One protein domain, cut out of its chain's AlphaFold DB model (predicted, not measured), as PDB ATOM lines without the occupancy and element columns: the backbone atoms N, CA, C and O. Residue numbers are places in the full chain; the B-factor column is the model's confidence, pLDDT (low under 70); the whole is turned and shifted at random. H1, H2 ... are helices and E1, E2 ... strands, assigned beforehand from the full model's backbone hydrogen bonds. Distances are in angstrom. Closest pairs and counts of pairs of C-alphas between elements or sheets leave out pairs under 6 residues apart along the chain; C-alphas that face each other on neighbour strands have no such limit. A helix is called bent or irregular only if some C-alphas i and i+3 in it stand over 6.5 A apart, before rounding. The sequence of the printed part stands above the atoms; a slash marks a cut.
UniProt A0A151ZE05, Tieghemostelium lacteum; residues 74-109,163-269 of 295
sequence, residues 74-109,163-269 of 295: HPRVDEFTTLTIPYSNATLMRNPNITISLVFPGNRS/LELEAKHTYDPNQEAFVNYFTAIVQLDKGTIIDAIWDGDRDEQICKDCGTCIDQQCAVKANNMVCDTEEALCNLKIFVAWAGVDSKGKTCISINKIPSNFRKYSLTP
ATOM      1  N   HIS A  74     -44.779 -41.456  12.457       86.56
ATOM      2  CA  HIS A  74     -45.945 -41.608  13.326       86.56
ATOM      3  C   HIS A  74     -47.226 -41.201  12.592       86.56
ATOM      4  O   HIS A  74     -47.594 -40.019  12.629       86.56
ATOM      5  N   PRO A  75     -47.906 -42.127  11.887       83.12
ATOM      6  CA  PRO A  75     -49.219 -41.839  11.342       83.12
ATOM      7  C   PRO A  75     -50.205 -41.439  12.435       83.12
ATOM      8  O   PRO A  75     -50.273 -42.035  13.509       83.12
ATOM      9  N   ARG A  76     -50.996 -40.408  12.145       77.06
ATOM     10  CA  ARG A  76     -52.095 -39.986  13.006       77.06
ATOM     11  C   ARG A  76     -53.264 -40.944  12.832       77.06
ATOM     12  O   ARG A  76     -53.717 -41.176  11.713       77.06
ATOM     13  N   VAL A  77     -53.744 -41.497  13.942       72.44
ATOM     14  CA  VAL A  77     -54.890 -42.414  13.954       72.44
ATOM     15  C   VAL A  77     -56.154 -41.679  13.527       72.44
ATOM     16  O   VAL A  77     -56.404 -40.564  13.978       72.44
ATOM     17  N   ASP A  78     -56.950 -42.316  12.666       64.19
ATOM     18  CA  ASP A  78     -58.199 -41.772  12.109       64.19
ATOM     19  C   ASP A  78     -58.024 -40.506  11.232       64.19
ATOM     20  O   ASP A  78     -58.995 -39.918  10.753       64.19
ATOM     21  N   GLU A  79     -56.779 -40.118  10.945       71.50
ATOM     22  CA  GLU A  79     -56.414 -39.062  10.001       71.50
ATOM     23  C   GLU A  79     -55.609 -39.651   8.837       71.50
ATOM     24  O   GLU A  79     -54.906 -40.653   8.962       71.50
ATOM     25  N   PHE A  80     -55.712 -39.015   7.675       65.94
ATOM     26  CA  PHE A  80     -54.938 -39.413   6.509       65.94
ATOM     27  C   PHE A  80     -53.506 -38.888   6.655       65.94
ATOM     28  O   PHE A  80     -53.280 -37.678   6.603       65.94
ATOM     29  N   THR A  81     -52.539 -39.785   6.863       72.62
ATOM     30  CA  THR A  81     -51.121 -39.408   6.985       72.62
ATOM     31  C   THR A  81     -50.411 -39.642   5.662       72.62
ATOM     32  O   THR A  81     -50.565 -40.702   5.065       72.62
ATOM     33  N   THR A  82     -49.616 -38.663   5.223       74.50
ATOM     34  CA  THR A  82     -48.753 -38.784   4.042       74.50
ATOM     35  C   THR A  82     -47.289 -38.671   4.448       74.50
ATOM     36  O   THR A  82     -46.873 -37.633   4.958       74.50
ATOM     37  N   LEU A  83     -46.501 -39.705   4.169       79.56
ATOM     38  CA  LEU A  83     -45.045 -39.613   4.141       79.56
ATOM     39  C   LEU A  83     -44.614 -39.285   2.711       79.56
ATOM     40  O   LEU A  83     -45.026 -39.955   1.767       79.56
ATOM     41  N   THR A  84     -43.810 -38.235   2.549       77.25
ATOM     42  CA  THR A  84     -43.243 -37.839   1.254       77.25
ATOM     43  C   THR A  84     -41.733 -37.972   1.329       77.25
ATOM     44  O   THR A  84     -41.122 -37.370   2.209       77.25
ATOM     45  N   ILE A  85     -41.138 -38.731   0.410       76.75
ATOM     46  CA  ILE A  85     -39.681 -38.853   0.296       76.75
ATOM     47  C   ILE A  85     -39.225 -37.860  -0.778       76.75
ATOM     48  O   ILE A  85     -39.444 -38.113  -1.966       76.75
ATOM     49  N   PRO A  86     -38.662 -36.700  -0.397       69.56
ATOM     50  CA  PRO A  86     -38.257 -35.699  -1.370       69.56
ATOM     51  C   PRO A  86     -37.093 -36.232  -2.208       69.56
ATOM     52  O   PRO A  86     -36.229 -36.940  -1.696       69.56
ATOM     53  N   TYR A  87     -37.058 -35.868  -3.490       67.81
ATOM     54  CA  TYR A  87     -35.989 -36.270  -4.415       67.81
ATOM     55  C   TYR A  87     -35.850 -37.797  -4.598       67.81
ATOM     56  O   TYR A  87     -34.815 -38.266  -5.063       67.81
ATOM     57  N   SER A  88     -36.898 -38.584  -4.312       71.69
ATOM     58  CA  SER A  88     -36.924 -40.039  -4.564       71.69
ATOM     59  C   SER A  88     -36.829 -40.409  -6.053       71.69
ATOM     60  O   SER A  88     -36.632 -41.565  -6.403       71.69
ATOM     61  N   ASN A  89     -36.981 -39.418  -6.923       69.12
ATOM     62  CA  ASN A  89     -37.151 -39.468  -8.368       69.12
ATOM     63  C   ASN A  89     -36.402 -40.609  -9.105       69.12
ATOM     64  O   ASN A  89     -36.924 -41.713  -9.223       69.12
ATOM     65  N   ALA A  90     -35.186 -40.384  -9.614       62.81
ATOM     66  CA  ALA A  90     -34.505 -41.378 -10.450       62.81
ATOM     67  C   ALA A  90     -33.962 -42.568  -9.645       62.81
ATOM     68  O   ALA A  90     -33.985 -43.699 -10.120       62.81
ATOM     69  N   THR A  91     -33.467 -42.322  -8.431       73.69
ATOM     70  CA  THR A  91     -32.737 -43.344  -7.671       73.69
ATOM     71  C   THR A  91     -33.660 -44.360  -7.016       73.69
ATOM     72  O   THR A  91     -33.280 -45.520  -6.926       73.69
ATOM     73  N   LEU A  92     -34.850 -43.939  -6.573       82.25
ATOM     74  CA  LEU A  92     -35.820 -44.805  -5.904       82.25
ATOM     75  C   LEU A  92     -36.918 -45.225  -6.880       82.25
ATOM     76  O   LEU A  92     -37.085 -46.412  -7.117       82.25
ATOM     77  N   MET A  93     -37.607 -44.269  -7.514       84.12
ATOM     78  CA  MET A  93     -38.809 -44.560  -8.312       84.12
ATOM     79  C   MET A  93     -38.541 -45.115  -9.718       84.12
ATOM     80  O   MET A  93     -39.487 -45.503 -10.397       84.12
ATOM     81  N   ARG A  94     -37.288 -45.128 -10.189       87.12
ATOM     82  CA  ARG A  94     -36.894 -45.730 -11.481       87.12
ATOM     83  C   ARG A  94     -35.848 -46.831 -11.338       87.12
ATOM     84  O   ARG A  94     -35.188 -47.194 -12.311       87.12
ATOM     85  N   ASN A  95     -35.681 -47.359 -10.129       90.75
ATOM     86  CA  ASN A  95     -34.779 -48.469  -9.877       90.75
ATOM     87  C   ASN A  95     -35.595 -49.766  -9.757       90.75
ATOM     88  O   ASN A  95     -36.346 -49.914  -8.792       90.75
ATOM     89  N   PRO A  96     -35.447 -50.717 -10.698       94.81
ATOM     90  CA  PRO A  96     -36.221 -51.958 -10.688       94.81
ATOM     91  C   PRO A  96     -35.857 -52.880  -9.519       94.81
ATOM     92  O   PRO A  96     -36.602 -53.803  -9.213       94.81
ATOM     93  N   ASN A  97     -34.717 -52.646  -8.866       95.94
ATOM     94  CA  ASN A  97     -34.252 -53.467  -7.755       95.94
ATOM     95  C   ASN A  97     -34.760 -52.968  -6.398       95.94
ATOM     96  O   ASN A  97     -34.597 -53.673  -5.405       95.94
ATOM     97  N   ILE A  98     -35.351 -51.766  -6.341       95.00
ATOM     98  CA  ILE A  98     -35.847 -51.200  -5.091       95.00
ATOM     99  C   ILE A  98     -37.260 -51.680  -4.799       95.00
ATOM    100  O   ILE A  98     -38.201 -51.475  -5.575       95.00
ATOM    101  N   THR A  99     -37.394 -52.223  -3.597       97.19
ATOM    102  CA  THR A  99     -38.663 -52.567  -2.977       97.19
ATOM    103  C   THR A  99     -38.878 -51.759  -1.705       97.19
ATOM    104  O   THR A  99     -37.926 -51.298  -1.065       97.19
ATOM    105  N   ILE A 100     -40.145 -51.571  -1.346       96.62
ATOM    106  CA  ILE A 100     -40.544 -50.943  -0.089       96.62
ATOM    107  C   ILE A 100     -41.463 -51.866   0.709       96.62
ATOM    108  O   ILE A 100     -42.318 -52.537   0.133       96.62
ATOM    109  N   SER A 101     -41.332 -51.864   2.031       97.50
ATOM    110  CA  SER A 101     -42.282 -52.507   2.945       97.50
ATOM    111  C   SER A 101     -42.597 -51.594   4.128       97.50
ATOM    112  O   SER A 101     -41.867 -50.645   4.422       97.50
ATOM    113  N   LEU A 102     -43.716 -51.852   4.803       96.56
ATOM    114  CA  LEU A 102     -44.072 -51.169   6.045       96.56
ATOM    115  C   LEU A 102     -44.139 -52.179   7.178       96.56
ATOM    116  O   LEU A 102     -44.730 -53.243   7.028       96.56
ATOM    117  N   VAL A 103     -43.577 -51.807   8.321       95.38
ATOM    118  CA  VAL A 103     -43.671 -52.573   9.561       95.38
ATOM    119  C   VAL A 103     -44.448 -51.766  10.584       95.38
ATOM    120  O   VAL A 103     -44.097 -50.626  10.895       95.38
ATOM    121  N   PHE A 104     -45.504 -52.365  11.113       91.81
ATOM    122  CA  PHE A 104     -46.325 -51.794  12.169       91.81
ATOM    123  C   PHE A 104     -46.002 -52.457  13.514       91.81
ATOM    124  O   PHE A 104     -45.594 -53.619  13.552       91.81
ATOM    125  N   PRO A 105     -46.171 -51.743  14.638       86.31
ATOM    126  CA  PRO A 105     -46.075 -52.338  15.955       86.31
ATOM    127  C   PRO A 105     -47.203 -53.348  16.158       86.31
ATOM    128  O   PRO A 105     -48.362 -53.082  15.840       86.31
ATOM    129  N   GLY A 106     -46.856 -54.485  16.754       81.88
ATOM    130  CA  GLY A 106     -47.788 -55.565  17.055       81.88
ATOM    131  C   GLY A 106     -47.589 -56.788  16.169       81.88
ATOM    132  O   GLY A 106     -46.726 -56.820  15.292       81.88
ATOM    133  N   ASN A 107     -48.408 -57.803  16.434       83.69
ATOM    134  CA  ASN A 107     -48.387 -59.066  15.714       83.69
ATOM    135  C   ASN A 107     -49.789 -59.379  15.188       83.69
ATOM    136  O   ASN A 107     -50.764 -59.202  15.921       83.69
ATOM    137  N   ARG A 108     -49.887 -59.913  13.968       84.44
ATOM    138  CA  ARG A 108     -51.126 -60.529  13.475       84.44
ATOM    139  C   ARG A 108     -51.245 -61.947  14.010       84.44
ATOM    140  O   ARG A 108     -50.260 -62.687  14.050       84.44
ATOM    141  N   SER A 109     -52.455 -62.332  14.399       82.56
ATOM    142  CA  SER A 109     -52.781 -63.718  14.731       82.56
ATOM    143  C   SER A 109     -53.175 -64.475  13.464       82.56
ATOM    144  O   SER A 109     -54.170 -64.127  12.829       82.56
ATOM    145  N   LEU A 163     -46.328 -57.702  12.107       92.56
ATOM    146  CA  LEU A 163     -47.130 -56.933  11.153       92.56
ATOM    147  C   LEU A 163     -46.235 -56.222  10.133       92.56
ATOM    148  O   LEU A 163     -46.089 -55.000  10.140       92.56
ATOM    149  N   GLU A 164     -45.603 -57.007   9.268       95.50
ATOM    150  CA  GLU A 164     -44.833 -56.525   8.127       95.50
ATOM    151  C   GLU A 164     -45.625 -56.756   6.840       95.50
ATOM    152  O   GLU A 164     -46.048 -57.875   6.545       95.50
ATOM    153  N   LEU A 165     -45.851 -55.680   6.087       96.25
ATOM    154  CA  LEU A 165     -46.464 -55.769   4.770       96.25
ATOM    155  C   LEU A 165     -45.472 -56.354   3.766       96.25
ATOM    156  O   LEU A 165     -44.276 -56.073   3.839       96.25
ATOM    157  N   GLU A 166     -45.978 -57.103   2.789       96.56
ATOM    158  CA  GLU A 166     -45.147 -57.640   1.710       96.56
ATOM    159  C   GLU A 166     -44.403 -56.523   0.972       96.56
ATOM    160  O   GLU A 166     -44.954 -55.446   0.731       96.56
ATOM    161  N   ALA A 167     -43.152 -56.780   0.601       97.75
ATOM    162  CA  ALA A 167     -42.354 -55.813  -0.135       97.75
ATOM    163  C   ALA A 167     -42.935 -55.582  -1.541       97.75
ATOM    164  O   ALA A 167     -43.320 -56.532  -2.221       97.75
ATOM    165  N   LYS A 168     -42.990 -54.320  -1.980       97.69
ATOM    166  CA  LYS A 168     -43.532 -53.921  -3.287       97.69
ATOM    167  C   LYS A 168     -42.499 -53.173  -4.114       97.69
ATOM    168  O   LYS A 168     -41.802 -52.302  -3.591       97.69
ATOM    169  N   HIS A 169     -42.432 -53.477  -5.404       97.19
ATOM    170  CA  HIS A 169     -41.589 -52.778  -6.363       97.19
ATOM    171  C   HIS A 169     -42.147 -51.391  -6.658       97.19
ATOM    172  O   HIS A 169     -43.354 -51.170  -6.767       97.19
ATOM    173  N   THR A 170     -41.236 -50.439  -6.824       93.75
ATOM    174  CA  THR A 170     -41.599 -49.061  -7.177       93.75
ATOM    175  C   THR A 170     -41.561 -48.805  -8.684       93.75
ATOM    176  O   THR A 170     -42.157 -47.828  -9.133       93.75
ATOM    177  N   TYR A 171     -40.918 -49.684  -9.466       95.00
ATOM    178  CA  TYR A 171     -40.676 -49.523 -10.900       95.00
ATOM    179  C   TYR A 171     -40.687 -50.858 -11.655       95.00
ATOM    180  O   TYR A 171     -40.096 -51.829 -11.189       95.00
ATOM    181  N   ASP A 172     -41.284 -50.879 -12.849       95.62
ATOM    182  CA  ASP A 172     -41.197 -51.983 -13.813       95.62
ATOM    183  C   ASP A 172     -40.531 -51.481 -15.109       95.62
ATOM    184  O   ASP A 172     -41.121 -50.668 -15.836       95.62
ATOM    185  N   PRO A 173     -39.317 -51.965 -15.436       94.25
ATOM    186  CA  PRO A 173     -38.576 -51.517 -16.606       94.25
ATOM    187  C   PRO A 173     -39.195 -52.004 -17.920       94.25
ATOM    188  O   PRO A 173     -38.974 -51.377 -18.950       94.25
ATOM    189  N   ASN A 174     -39.981 -53.086 -17.912       95.50
ATOM    190  CA  ASN A 174     -40.598 -53.623 -19.128       95.50
ATOM    191  C   ASN A 174     -41.784 -52.770 -19.585       95.50
ATOM    192  O   ASN A 174     -42.075 -52.683 -20.776       95.50
ATOM    193  N   GLN A 175     -42.482 -52.160 -18.627       93.50
ATOM    194  CA  GLN A 175     -43.645 -51.311 -18.881       93.50
ATOM    195  C   GLN A 175     -43.308 -49.815 -18.852       93.50
ATOM    196  O   GLN A 175     -44.192 -48.995 -19.115       93.50
ATOM    197  N   GLU A 176     -42.054 -49.470 -18.529       92.31
ATOM    198  CA  GLU A 176     -41.584 -48.103 -18.274       92.31
ATOM    199  C   GLU A 176     -42.529 -47.353 -17.324       92.31
ATOM    200  O   GLU A 176     -42.927 -46.212 -17.573       92.31
ATOM    201  N   ALA A 177     -42.944 -48.018 -16.247       92.06
ATOM    202  CA  ALA A 177     -43.958 -47.514 -15.330       92.06
ATOM    203  C   ALA A 177     -43.486 -47.582 -13.882       92.06
ATOM    204  O   ALA A 177     -42.720 -48.466 -13.511       92.06
ATOM    205  N   PHE A 178     -43.960 -46.649 -13.062       91.31
ATOM    206  CA  PHE A 178     -43.636 -46.575 -11.643       91.31
ATOM    207  C   PHE A 178     -44.884 -46.362 -10.786       91.31
ATOM    208  O   PHE A 178     -45.877 -45.785 -11.237       91.31
ATOM    209  N   VAL A 179     -44.817 -46.787  -9.528       90.88
ATOM    210  CA  VAL A 179     -45.857 -46.540  -8.524       90.88
ATOM    211  C   VAL A 179     -45.595 -45.180  -7.876       90.88
ATOM    212  O   VAL A 179     -44.569 -44.959  -7.234       90.88
ATOM    213  N   ASN A 180     -46.505 -44.226  -8.069       85.12
ATOM    214  CA  ASN A 180     -46.363 -42.859  -7.555       85.12
ATOM    215  C   ASN A 180     -46.822 -42.715  -6.096       85.12
ATOM    216  O   ASN A 180     -46.392 -41.791  -5.398       85.12
ATOM    217  N   TYR A 181     -47.686 -43.615  -5.627       88.88
ATOM    218  CA  TYR A 181     -48.056 -43.699  -4.227       88.88
ATOM    219  C   TYR A 181     -48.417 -45.120  -3.797       88.88
ATOM    220  O   TYR A 181     -48.973 -45.891  -4.572       88.88
ATOM    221  N   PHE A 182     -48.189 -45.422  -2.523       92.62
ATOM    222  CA  PHE A 182     -48.674 -46.636  -1.870       92.62
ATOM    223  C   PHE A 182     -49.669 -46.263  -0.782       92.62
ATOM    224  O   PHE A 182     -49.512 -45.234  -0.126       92.62
ATOM    225  N   THR A 183     -50.693 -47.089  -0.578       92.69
ATOM    226  CA  THR A 183     -51.648 -46.904   0.520       92.69
ATOM    227  C   THR A 183     -51.669 -48.158   1.373       92.69
ATOM    228  O   THR A 183     -52.001 -49.228   0.877       92.69
ATOM    229  N   ALA A 184     -51.321 -48.027   2.647       95.06
ATOM    230  CA  ALA A 184     -51.478 -49.076   3.640       95.06
ATOM    231  C   ALA A 184     -52.753 -48.851   4.448       95.06
ATOM    232  O   ALA A 184     -53.077 -47.722   4.831       95.06
ATOM    233  N   ILE A 185     -53.463 -49.937   4.720       92.94
ATOM    234  CA  ILE A 185     -54.682 -49.954   5.514       92.94
ATOM    235  C   ILE A 185     -54.386 -50.739   6.778       92.94
ATOM    236  O   ILE A 185     -54.082 -51.925   6.719       92.94
ATOM    237  N   VAL A 186     -54.492 -50.063   7.913       92.50
ATOM    238  CA  VAL A 186     -54.275 -50.634   9.238       92.50
ATOM    239  C   VAL A 186     -55.625 -50.930   9.872       92.50
ATOM    240  O   VAL A 186     -56.462 -50.036  10.025       92.50
ATOM    241  N   GLN A 187     -55.845 -52.184  10.246       91.31
ATOM    242  CA  GLN A 187     -57.075 -52.641  10.871       91.31
ATOM    243  C   GLN A 187     -56.958 -52.543  12.394       91.31
ATOM    244  O   GLN A 187     -56.070 -53.137  13.008       91.31
ATOM    245  N   LEU A 188     -57.894 -51.814  13.002       87.81
ATOM    246  CA  LEU A 188     -58.024 -51.678  14.447       87.81
ATOM    247  C   LEU A 188     -59.209 -52.487  14.978       87.81
ATOM    248  O   LEU A 188     -60.314 -52.432  14.427       87.81
ATOM    249  N   ASP A 189     -58.998 -53.158  16.107       84.75
ATOM    250  CA  ASP A 189     -60.061 -53.650  16.982       84.75
ATOM    251  C   ASP A 189     -59.859 -53.076  18.385       84.75
ATOM    252  O   ASP A 189     -58.847 -53.322  19.041       84.75
ATOM    253  N   LYS A 190     -60.808 -52.242  18.822       85.00
ATOM    254  CA  LYS A 190     -60.792 -51.548  20.121       85.00
ATOM    255  C   LYS A 190     -59.464 -50.833  20.404       85.00
ATOM    256  O   LYS A 190     -58.983 -50.805  21.534       85.00
ATOM    257  N   GLY A 191     -58.890 -50.212  19.373       80.81
ATOM    258  CA  GLY A 191     -57.633 -49.460  19.462       80.81
ATOM    259  C   GLY A 191     -56.361 -50.310  19.451       80.81
ATOM    260  O   GLY A 191     -55.275 -49.753  19.560       80.81
ATOM    261  N   THR A 192     -56.472 -51.627  19.285       83.94
ATOM    262  CA  THR A 192     -55.335 -52.514  19.030       83.94
ATOM    263  C   THR A 192     -55.197 -52.751  17.530       83.94
ATOM    264  O   THR A 192     -56.188 -53.033  16.859       83.94
ATOM    265  N   ILE A 193     -53.974 -52.643  16.998       87.50
ATOM    266  CA  ILE A 193     -53.679 -53.039  15.618       87.50
ATOM    267  C   ILE A 193     -53.727 -54.564  15.541       87.50
ATOM    268  O   ILE A 193     -52.962 -55.236  16.230       87.50
ATOM    269  N   ILE A 194     -54.632 -55.091  14.719       85.69
ATOM    270  CA  ILE A 194     -54.807 -56.539  14.535       85.69
ATOM    271  C   ILE A 194     -54.318 -57.027  13.175       85.69
ATOM    272  O   ILE A 194     -53.985 -58.202  13.038       85.69
ATOM    273  N   ASP A 195     -54.274 -56.137  12.185       92.31
ATOM    274  CA  ASP A 195     -53.830 -56.460  10.836       92.31
ATOM    275  C   ASP A 195     -53.400 -55.198  10.081       92.31
ATOM    276  O   ASP A 195     -53.763 -54.074  10.448       92.31
ATOM    277  N   ALA A 196     -52.643 -55.387   9.008       93.31
ATOM    278  CA  ALA A 196     -52.347 -54.348   8.042       93.31
ATOM    279  C   ALA A 196     -52.191 -54.966   6.647       93.31
ATOM    280  O   ALA A 196     -51.632 -56.050   6.497       93.31
ATOM    281  N   ILE A 197     -52.653 -54.256   5.619       95.38
ATOM    282  CA  ILE A 197     -52.588 -54.714   4.229       95.38
ATOM    283  C   ILE A 197     -52.343 -53.540   3.280       95.38
ATOM    284  O   ILE A 197     -52.774 -52.413   3.546       95.38
ATOM    285  N   TRP A 198     -51.666 -53.782   2.156       96.00
ATOM    286  CA  TRP A 198     -51.653 -52.811   1.066       96.00
ATOM    287  C   TRP A 198     -53.033 -52.718   0.428       96.00
ATOM    288  O   TRP A 198     -53.700 -53.716   0.180       96.00
ATOM    289  N   ASP A 199     -53.457 -51.506   0.107       92.75
ATOM    290  CA  ASP A 199     -54.753 -51.256  -0.514       92.75
ATOM    291  C   ASP A 199     -54.929 -52.031  -1.828       92.75
ATOM    292  O   ASP A 199     -55.973 -52.644  -2.037       92.75
ATOM    293  N   GLY A 200     -53.876 -52.092  -2.654       90.75
ATOM    294  CA  GLY A 200     -53.864 -52.889  -3.883       90.75
ATOM    295  C   GLY A 200     -54.054 -54.394  -3.670       90.75
ATOM    296  O   GLY A 200     -54.708 -55.033  -4.484       90.75
ATOM    297  N   ASP A 201     -53.565 -54.942  -2.551       93.31
ATOM    298  CA  ASP A 201     -53.724 -56.368  -2.219       93.31
ATOM    299  C   ASP A 201     -55.106 -56.666  -1.614       93.31
ATOM    300  O   ASP A 201     -55.598 -57.791  -1.664       93.31
ATOM    301  N   ARG A 202     -55.755 -55.653  -1.026       91.25
ATOM    302  CA  ARG A 202     -57.120 -55.757  -0.492       91.25
ATOM    303  C   ARG A 202     -58.168 -55.781  -1.606       91.25
ATOM    304  O   ARG A 202     -59.191 -56.449  -1.464       91.25
ATOM    305  N   ASP A 203     -57.963 -54.998  -2.664       86.19
ATOM    306  CA  ASP A 203     -58.911 -54.842  -3.768       86.19
ATOM    307  C   ASP A 203     -58.207 -54.946  -5.127       86.19
ATOM    308  O   ASP A 203     -57.786 -53.950  -5.719       86.19
ATOM    309  N   GLU A 204     -58.175 -56.166  -5.669       83.38
ATOM    310  CA  GLU A 204     -57.600 -56.475  -6.987       83.38
ATOM    311  C   GLU A 204     -58.219 -55.645  -8.130       83.38
ATOM    312  O   GLU A 204     -57.647 -55.524  -9.217       83.38
ATOM    313  N   GLN A 205     -59.405 -55.052  -7.928       85.75
ATOM    314  CA  GLN A 205     -60.027 -54.205  -8.943       85.75
ATOM    315  C   GLN A 205     -59.333 -52.854  -9.106       85.75
ATOM    316  O   GLN A 205     -59.553 -52.207 -10.129       85.75
ATOM    317  N   ILE A 206     -58.487 -52.435  -8.159       82.69
ATOM    318  CA  ILE A 206     -57.703 -51.197  -8.270       82.69
ATOM    319  C   ILE A 206     -56.882 -51.195  -9.562       82.69
ATOM    320  O   ILE A 206     -56.805 -50.169 -10.241       82.69
ATOM    321  N   CYS A 207     -56.350 -52.354  -9.957       86.50
ATOM    322  CA  CYS A 207     -55.569 -52.466 -11.180       86.50
ATOM    323  C   CYS A 207     -56.399 -52.586 -12.472       86.50
ATOM    324  O   CYS A 207     -55.835 -52.505 -13.561       86.50
ATOM    325  N   LYS A 208     -57.729 -52.728 -12.405       85.69
ATOM    326  CA  LYS A 208     -58.577 -52.765 -13.615       85.69
ATOM    327  C   LYS A 208     -58.729 -51.394 -14.265       85.69
ATOM    328  O   LYS A 208     -58.843 -51.303 -15.483       85.69
ATOM    329  N   ASP A 209     -58.725 -50.349 -13.443       78.25
ATOM    330  CA  ASP A 209     -58.922 -48.966 -13.880       78.25
ATOM    331  C   ASP A 209     -57.588 -48.249 -14.172       78.25
ATOM    332  O   ASP A 209     -57.576 -47.099 -14.614       78.25
ATOM    333  N   CYS A 210     -56.456 -48.921 -13.934       80.81
ATOM    334  CA  CYS A 210     -55.128 -48.394 -14.212       80.81
ATOM    335  C   CYS A 210     -54.602 -48.822 -15.584       80.81
ATOM    336  O   CYS A 210     -54.912 -49.902 -16.079       80.81
ATOM    337  N   GLY A 211     -53.757 -47.987 -16.195       81.12
ATOM    338  CA  GLY A 211     -53.090 -48.348 -17.450       81.12
ATOM    339  C   GLY A 211     -52.003 -49.417 -17.277       81.12
ATOM    340  O   GLY A 211     -51.750 -50.174 -18.210       81.12
ATOM    341  N   THR A 212     -51.372 -49.466 -16.101       90.81
ATOM    342  CA  THR A 212     -50.271 -50.372 -15.757       90.81
ATOM    343  C   THR A 212     -50.324 -50.691 -14.264       90.81
ATOM    344  O   THR A 212     -50.583 -49.804 -13.455       90.81
ATOM    345  N   CYS A 213     -50.053 -51.944 -13.903       93.06
ATOM    346  CA  CYS A 213     -50.064 -52.438 -12.530       93.06
ATOM    347  C   CYS A 213     -48.705 -53.061 -12.184       93.06
ATOM    348  O   CYS A 213     -48.146 -53.792 -13.004       93.06
ATOM    349  N   ILE A 214     -48.196 -52.782 -10.983       95.25
ATOM    350  CA  ILE A 214     -46.952 -53.338 -10.431       95.25
ATOM    351  C   ILE A 214     -47.283 -53.857  -9.033       95.25
ATOM    352  O   ILE A 214     -47.739 -53.083  -8.198       95.25
ATOM    353  N   ASP A 215     -47.115 -55.156  -8.787       96.06
ATOM    354  CA  ASP A 215     -47.431 -55.812  -7.506       96.06
ATOM    355  C   ASP A 215     -48.807 -55.436  -6.924       96.06
ATOM    356  O   ASP A 215     -48.943 -55.099  -5.743       96.06
ATOM    357  N   GLN A 216     -49.834 -55.466  -7.781       94.62
ATOM    358  CA  GLN A 216     -51.219 -55.085  -7.458       94.62
ATOM    359  C   GLN A 216     -51.410 -53.602  -7.095       94.62
ATOM    360  O   GLN A 216     -52.500 -53.180  -6.719       94.62
ATOM    361  N   GLN A 217     -50.378 -52.774  -7.258       93.00
ATOM    362  CA  GLN A 217     -50.458 -51.330  -7.096       93.00
ATOM    363  C   GLN A 217     -50.602 -50.659  -8.458       93.00
ATOM    364  O   GLN A 217     -49.954 -51.029  -9.441       93.00
ATOM    365  N   CYS A 218     -51.446 -49.632  -8.520       89.88
ATOM    366  CA  CYS A 218     -51.568 -48.839  -9.730       89.88
ATOM    367  C   CYS A 218     -50.261 -48.086 -10.011       89.88
ATOM    368  O   CYS A 218     -49.763 -47.341  -9.166       89.88
ATOM    369  N   ALA A 219     -49.770 -48.211 -11.239       90.69
ATOM    370  CA  ALA A 219     -48.590 -47.528 -11.727       90.69
ATOM    371  C   ALA A 219     -48.922 -46.593 -12.896       90.69
ATOM    372  O   ALA A 219     -49.917 -46.734 -13.612       90.69
ATOM    373  N   VAL A 220     -48.051 -45.612 -13.088       86.94
ATOM    374  CA  VAL A 220     -48.126 -44.621 -14.157       86.94
ATOM    375  C   VAL A 220     -46.897 -44.749 -15.040       86.94
ATOM    376  O   VAL A 220     -45.784 -44.949 -14.555       86.94
ATOM    377  N   LYS A 221     -47.086 -44.635 -16.356       88.38
ATOM    378  CA  LYS A 221     -45.963 -44.645 -17.299       88.38
ATOM    379  C   LYS A 221     -45.093 -43.410 -17.104       88.38
ATOM    380  O   LYS A 221     -45.614 -42.305 -16.938       88.38
ATOM    381  N   ALA A 222     -43.781 -43.589 -17.186       82.12
ATOM    382  CA  ALA A 222     -42.798 -42.540 -16.965       82.12
ATOM    383  C   ALA A 222     -42.974 -41.351 -17.915       82.12
ATOM    384  O   ALA A 222     -42.814 -40.210 -17.502       82.12
ATOM    385  N   ASN A 223     -43.390 -41.609 -19.155       81.56
ATOM    386  CA  ASN A 223     -43.653 -40.581 -20.161       81.56
ATOM    387  C   ASN A 223     -44.961 -39.792 -19.945       81.56
ATOM    388  O   ASN A 223     -45.127 -38.725 -20.534       81.56
ATOM    389  N   ASN A 224     -45.885 -40.286 -19.113       79.75
ATOM    390  CA  ASN A 224     -47.159 -39.619 -18.826       79.75
ATOM    391  C   ASN A 224     -47.053 -38.605 -17.677       79.75
ATOM    392  O   ASN A 224     -47.990 -37.834 -17.452       79.75
ATOM    393  N   MET A 225     -45.938 -38.599 -16.945       73.81
ATOM    394  CA  MET A 225     -45.660 -37.640 -15.883       73.81
ATOM    395  C   MET A 225     -44.390 -36.853 -16.192       73.81
ATOM    396  O   MET A 225     -43.362 -37.413 -16.556       73.81
ATOM    397  N   VAL A 226     -44.443 -35.539 -15.991       72.81
ATOM    398  CA  VAL A 226     -43.254 -34.685 -16.056       72.81
ATOM    399  C   VAL A 226     -42.470 -34.890 -14.759       72.81
ATOM    400  O   VAL A 226     -42.639 -34.134 -13.812       72.81
ATOM    401  N   CYS A 227     -41.700 -35.977 -14.688       68.56
ATOM    402  CA  CYS A 227     -40.831 -36.289 -13.547       68.56
ATOM    403  C   CYS A 227     -39.370 -35.899 -13.792       68.56
ATOM    404  O   CYS A 227     -38.581 -35.908 -12.860       68.56
ATOM    405  N   ASP A 228     -38.979 -35.591 -15.030       63.19
ATOM    406  CA  ASP A 228     -37.568 -35.406 -15.411       63.19
ATOM    407  C   ASP A 228     -37.107 -33.947 -15.441       63.19
ATOM    408  O   ASP A 228     -35.944 -33.668 -15.725       63.19
ATOM    409  N   THR A 229     -37.998 -32.999 -15.162       65.94
ATOM    410  CA  THR A 229     -37.635 -31.579 -15.116       65.94
ATOM    411  C   THR A 229     -37.237 -31.186 -13.700       65.94
ATOM    412  O   THR A 229     -37.923 -31.567 -12.753       65.94
ATOM    413  N   GLU A 230     -36.198 -30.358 -13.555       61.97
ATOM    414  CA  GLU A 230     -35.755 -29.813 -12.257       61.97
ATOM    415  C   GLU A 230     -36.892 -29.126 -11.470       61.97
ATOM    416  O   GLU A 230     -36.866 -29.083 -10.244       61.97
ATOM    417  N   GLU A 231     -37.923 -28.644 -12.170       56.00
ATOM    418  CA  GLU A 231     -39.088 -27.961 -11.599       56.00
ATOM    419  C   GLU A 231     -40.215 -28.907 -11.134       56.00
ATOM    420  O   GLU A 231     -41.071 -28.502 -10.346       56.00
ATOM    421  N   ALA A 232     -40.227 -30.167 -11.584       60.22
ATOM    422  CA  ALA A 232     -41.277 -31.145 -11.282       60.22
ATOM    423  C   ALA A 232     -40.655 -32.494 -10.903       60.22
ATOM    424  O   ALA A 232     -40.531 -33.417 -11.705       60.22
ATOM    425  N   LEU A 233     -40.235 -32.591  -9.643       63.16
ATOM    426  CA  LEU A 233     -39.704 -33.823  -9.075       63.16
ATOM    427  C   LEU A 233     -40.855 -34.738  -8.651       63.16
ATOM    428  O   LEU A 233     -41.721 -34.340  -7.865       63.16
ATOM    429  N   CYS A 234     -40.850 -35.978  -9.138       74.06
ATOM    430  CA  CYS A 234     -41.780 -36.985  -8.653       74.06
ATOM    431  C   CYS A 234     -41.309 -37.493  -7.288       74.06
ATOM    432  O   CYS A 234     -40.181 -37.960  -7.120       74.06
ATOM    433  N   ASN A 235     -42.192 -37.343  -6.302       81.06
ATOM    434  CA  ASN A 235     -41.968 -37.799  -4.939       81.06
ATOM    435  C   ASN A 235     -42.827 -39.030  -4.685       81.06
ATOM    436  O   ASN A 235     -44.033 -39.007  -4.953       81.06
ATOM    437  N   LEU A 236     -42.220 -40.057  -4.101       83.38
ATOM    438  CA  LEU A 236     -42.947 -41.210  -3.612       83.38
ATOM    439  C   LEU A 236     -43.792 -40.791  -2.407       83.38
ATOM    440  O   LEU A 236     -43.271 -40.219  -1.441       83.38
ATOM    441  N   LYS A 237     -45.093 -41.078  -2.472       86.56
ATOM    442  CA  LYS A 237     -46.031 -40.831  -1.374       86.56
ATOM    443  C   LYS A 237     -46.471 -42.142  -0.747       86.56
ATOM    444  O   LYS A 237     -46.896 -43.054  -1.445       86.56
ATOM    445  N   ILE A 238     -46.423 -42.219   0.573       88.56
ATOM    446  CA  ILE A 238     -46.980 -43.347   1.316       88.56
ATOM    447  C   ILE A 238     -48.117 -42.824   2.170       88.56
ATOM    448  O   ILE A 238     -47.934 -41.926   2.995       88.56
ATOM    449  N   PHE A 239     -49.294 -43.380   1.939       89.50
ATOM    450  CA  PHE A 239     -50.502 -43.088   2.677       89.50
ATOM    451  C   PHE A 239     -50.767 -44.195   3.683       89.50
ATOM    452  O   PHE A 239     -50.667 -45.376   3.360       89.50
ATOM    453  N   VAL A 240     -51.139 -43.808   4.897       91.06
ATOM    454  CA  VAL A 240     -51.605 -44.743   5.922       91.06
ATOM    455  C   VAL A 240     -53.026 -44.358   6.295       91.06
ATOM    456  O   VAL A 240     -53.292 -43.206   6.652       91.06
ATOM    457  N   ALA A 241     -53.930 -45.324   6.187       90.06
ATOM    458  CA  ALA A 241     -55.324 -45.200   6.573       90.06
ATOM    459  C   ALA A 241     -55.693 -46.267   7.601       90.06
ATOM    460  O   ALA A 241     -55.076 -47.324   7.684       90.06
ATOM    461  N   TRP A 242     -56.731 -45.978   8.373       89.12
ATOM    462  CA  TRP A 242     -57.195 -46.779   9.495       89.12
ATOM    463  C   TRP A 242     -58.617 -47.264   9.241       89.12
ATOM    464  O   TRP A 242     -59.489 -46.488   8.829       89.12
ATOM    465  N   ALA A 243     -58.844 -48.540   9.527       90.69
ATOM    466  CA  ALA A 243     -60.116 -49.235   9.420       90.69
ATOM    467  C   ALA A 243     -60.505 -49.859  10.767       90.69
ATOM    468  O   ALA A 243     -59.655 -50.077  11.627       90.69
ATOM    469  N   GLY A 244     -61.792 -50.158  10.957       89.44
ATOM    470  CA  GLY A 244     -62.288 -50.773  12.190       89.44
ATOM    471  C   GLY A 244     -62.664 -49.768  13.271       89.44
ATOM    472  O   GLY A 244     -63.291 -48.748  12.975       89.44
ATOM    473  N   VAL A 245     -62.351 -50.085  14.528       83.69
ATOM    474  CA  VAL A 245     -62.875 -49.374  15.704       83.69
ATOM    475  C   VAL A 245     -61.747 -49.019  16.676       83.69
ATOM    476  O   VAL A 245     -60.915 -49.860  17.011       83.69
ATOM    477  N   ASP A 246     -61.724 -47.770  17.143       84.00
ATOM    478  CA  ASP A 246     -60.739 -47.288  18.115       84.00
ATOM    479  C   ASP A 246     -61.033 -47.763  19.555       84.00
ATOM    480  O   ASP A 246     -62.047 -48.405  19.839       84.00
ATOM    481  N   SER A 247     -60.150 -47.435  20.504       83.31
ATOM    482  CA  SER A 247     -60.289 -47.829  21.919       83.31
ATOM    483  C   SER A 247     -61.503 -47.229  22.628       83.31
ATOM    484  O   SER A 247     -61.856 -47.665  23.723       83.31
ATOM    485  N   LYS A 248     -62.169 -46.249  22.011       84.88
ATOM    486  CA  LYS A 248     -63.388 -45.609  22.512       84.88
ATOM    487  C   LYS A 248     -64.649 -46.152  21.841       84.88
ATOM    488  O   LYS A 248     -65.735 -45.647  22.114       84.88
ATOM    489  N   GLY A 249     -64.529 -47.161  20.977       82.56
ATOM    490  CA  GLY A 249     -65.664 -47.713  20.247       82.56
ATOM    491  C   GLY A 249     -66.079 -46.883  19.029       82.56
ATOM    492  O   GLY A 249     -67.135 -47.149  18.457       82.56
ATOM    493  N   LYS A 250     -65.290 -45.882  18.616       82.94
ATOM    494  CA  LYS A 250     -65.585 -45.055  17.441       82.94
ATOM    495  C   LYS A 250     -65.032 -45.718  16.179       82.94
ATOM    496  O   LYS A 250     -63.873 -46.125  16.134       82.94
ATOM    497  N   THR A 251     -65.849 -45.794  15.130       84.50
ATOM    498  CA  THR A 251     -65.420 -46.290  13.817       84.50
ATOM    499  C   THR A 251     -64.412 -45.342  13.167       84.50
ATOM    500  O   THR A 251     -64.629 -44.128  13.135       84.50
ATOM    501  N   CYS A 252     -63.337 -45.901  12.612       82.81
ATOM    502  CA  CYS A 252     -62.348 -45.156  11.841       82.81
ATOM    503  C   CYS A 252     -62.925 -44.734  10.481       82.81
ATOM    504  O   CYS A 252     -63.521 -45.538   9.766       82.81
ATOM    505  N   ILE A 253     -62.722 -43.474  10.103       83.88
ATOM    506  CA  ILE A 253     -63.244 -42.859   8.876       83.88
ATOM    507  C   ILE A 253     -62.167 -42.638   7.810       83.88
ATOM    508  O   ILE A 253     -62.497 -42.376   6.653       83.88
ATOM    509  N   SER A 254     -60.884 -42.725   8.169       81.69
ATOM    510  CA  SER A 254     -59.782 -42.473   7.227       81.69
ATOM    511  C   SER A 254     -59.719 -43.475   6.065       81.69
ATOM    512  O   SER A 254     -59.363 -43.069   4.960       81.69
ATOM    513  N   ILE A 255     -60.173 -44.725   6.246       84.50
ATOM    514  CA  ILE A 255     -60.349 -45.700   5.151       84.50
ATOM    515  C   ILE A 255     -61.273 -45.189   4.034       84.50
ATOM    516  O   ILE A 255     -61.070 -45.517   2.871       84.50
ATOM    517  N   ASN A 256     -62.251 -44.334   4.343       81.44
ATOM    518  CA  ASN A 256     -63.147 -43.775   3.329       81.44
ATOM    519  C   ASN A 256     -62.472 -42.677   2.492       81.44
ATOM    520  O   ASN A 256     -62.987 -42.306   1.439       81.44
ATOM    521  N   LYS A 257     -61.316 -42.174   2.940       82.19
ATOM    522  CA  LYS A 257     -60.582 -41.060   2.327       82.19
ATOM    523  C   LYS A 257     -59.375 -41.506   1.492       82.19
ATOM    524  O   LYS A 257     -58.649 -40.652   0.992       82.19
ATOM    525  N   ILE A 258     -59.147 -42.812   1.343       82.88
ATOM    526  CA  ILE A 258     -58.008 -43.338   0.578       82.88
ATOM    527  C   ILE A 258     -58.122 -43.016  -0.919       82.88
ATOM    528  O   ILE A 258     -59.238 -42.987  -1.449       82.88
ATOM    529  N   PRO A 259     -56.995 -42.825  -1.632       81.94
ATOM    530  CA  PRO A 259     -57.006 -42.463  -3.048       81.94
ATOM    531  C   PRO A 259     -57.782 -43.446  -3.930       81.94
ATOM    532  O   PRO A 259     -58.479 -43.013  -4.844       81.94
ATOM    533  N   SER A 260     -57.733 -44.749  -3.637       79.38
ATOM    534  CA  SER A 260     -58.449 -45.775  -4.408       79.38
ATOM    535  C   SER A 260     -59.973 -45.681  -4.325       79.38
ATOM    536  O   SER A 260     -60.647 -46.163  -5.227       79.38
ATOM    537  N   ASN A 261     -60.559 -45.008  -3.330       80.56
ATOM    538  CA  ASN A 261     -62.003 -44.718  -3.341       80.56
ATOM    539  C   ASN A 261     -62.360 -43.614  -4.348       80.56
ATOM    540  O   ASN A 261     -63.516 -43.437  -4.735       80.56
ATOM    541  N   PHE A 262     -61.350 -42.871  -4.788       73.88
ATOM    542  CA  PHE A 262     -61.426 -41.783  -5.741       73.88
ATOM    543  C   PHE A 262     -60.728 -42.192  -7.044       73.88
ATOM    544  O   PHE A 262     -59.999 -41.387  -7.610       73.88
ATOM    545  N   ARG A 263     -60.954 -43.424  -7.540       63.16
ATOM    546  CA  ARG A 263     -60.247 -44.021  -8.704       63.16
ATOM    547  C   ARG A 263     -60.123 -43.092  -9.914       63.16
ATOM    548  O   ARG A 263     -59.062 -42.990 -10.521       63.16
ATOM    549  N   LYS A 264     -61.189 -42.344 -10.223       57.81
ATOM    550  CA  LYS A 264     -61.220 -41.350 -11.313       57.81
ATOM    551  C   LYS A 264     -60.201 -40.208 -11.137       57.81
ATOM    552  O   LYS A 264     -59.876 -39.532 -12.100       57.81
ATOM    553  N   TYR A 265     -59.730 -39.974  -9.916       57.81
ATOM    554  CA  TYR A 265     -58.889 -38.851  -9.499       57.81
ATOM    555  C   TYR A 265     -57.492 -39.271  -9.040       57.81
ATOM    556  O   TYR A 265     -56.596 -38.437  -8.965       57.81
ATOM    557  N   SER A 266     -57.289 -40.543  -8.709       54.12
ATOM    558  CA  SER A 266     -55.991 -41.034  -8.252       54.12
ATOM    559  C   SER A 266     -55.090 -41.498  -9.401       54.12
ATOM    560  O   SER A 266     -53.872 -41.511  -9.242       54.12
ATOM    561  N   LEU A 267     -55.676 -41.847 -10.556       55.53
ATOM    562  CA  LEU A 267     -54.975 -42.530 -11.657       55.53
ATOM    563  C   LEU A 267     -54.828 -41.702 -12.940       55.53
ATOM    564  O   LEU A 267     -54.112 -42.093 -13.860       55.53
ATOM    565  N   THR A 268     -55.512 -40.565 -13.035       56.53
ATOM    566  CA  THR A 268     -55.460 -39.714 -14.228       56.53
ATOM    567  C   THR A 268     -54.282 -38.735 -14.107       56.53
ATOM    568  O   THR A 268     -54.121 -38.096 -13.066       56.53
ATOM    569  N   PRO A 269     -53.416 -38.600 -15.127       52.56
ATOM    570  CA  PRO A 269     -52.369 -37.582 -15.136       52.56
ATOM    571  C   PRO A 269     -52.961 -36.177 -14.967       52.56
ATOM    572  O   PRO A 269     -54.032 -35.893 -15.501       52.56
TER     573      PRO A 269
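AT A GLANCE: This is residues 74 to 109 and 163 to 269 of the 295 residues of a protein of Tieghemostelium lacteum (UniProt A0A151ZE05). An elongated, strongly twisted and curled sheet, E1, E7, E3 and E4, makes the core, with the short helix H4 over E7 on one face and H2 on that same face but beside the strands, over none of them; on the side away from H4, the long strand E2 and residues 163 to 169, paired with it in two short stretches, form a loosely placed second layer. The small hairpin E5 and E6 lies beyond the end of the sheet where E3 begins, with H3 beside it. The printed part has 143 residues with five named helices and seven named strands, in the order E1 H1 E2 E3 E4 H2 H3 E5 E6 E7 H4 H5. The large sheet is mixed, and the class is mixed, helices and strands. The whole is compact, with a radius of gyration of the C-alphas of 15.5 A and spans of 47, 28 and 28 A.

IN THESE COORDINATES: In the large sheet, E1 is residues 81 to 85, beginning at C-alpha 81 (-51.121, -39.408, 6.985); E7 is residues 236 to 244, 26.7 A long; E3 is residues 181 to 189, 26.3 A; and E4 is residues 192 to 198, 18.3 A. E2, residues 98 to 109, measures 28.9 A and bends by 88 degrees at residue 106. E5 is residues 212 to 214 and E6 residues 217 to 221. The helices are H1, residues 89 to 93; H2, 199 to 202; H3, 204 to 208; H4, 254 to 257; and H5, 259 to 266, ending at C-alpha 266 (-55.991, -41.034, -8.252). H5 is irregular: C-alphas 261 and 264 are 8.7 A apart.

HOW THE PARTS SIT: E7 and E3 are parallel at 21 degrees, with N 184 and O 239 2.8 A apart. E1 is antiparallel to E7, with N 83 and O 238 at 2.9 A. The hairpin E3 and E4 has N 187 and O 195 at 2.8 A. H2 and H4 are on the same face, at heights over the sheet of 5.9 A and 6.9 A. The closest C-alphas of E2 and E4 are those of Arg 108 and Ile 194, 5.5 A apart. In the hairpin E5 and E6, N 214 and O 217 are 2.9 A apart. The closest C-alphas of H3 and E6 are those of Cys 207 and Cys 218, 5.6 A apart. H5 only grazes the large sheet with residues 259 to 266. H1 is only just not on it, with 4 pairs of C-alphas within 10 A. The O i to N i+4 pair is within hydrogen-bond range in H1, 0 of 1 in H3 and 1 of 4 in H5; O i to N i+3 counts are 1 of 2 in H3 and 2 of 5 in H5, and H2 and H4 are too short for an i+4 pair.

THE WHOLE: The C-alphas of Asn 174 and Lys 248, the two farthest apart, are 48.1 A apart. Residues 110 to 162 are not printed, and C-alphas 109 and 163 across the cut are 9.5 A apart. The link E6 to E7 is long, with 14 residues. Mean pLDDT of the printed part is 83.6; 20 residues are under 70, among them 227 to 233 and 263 to 269.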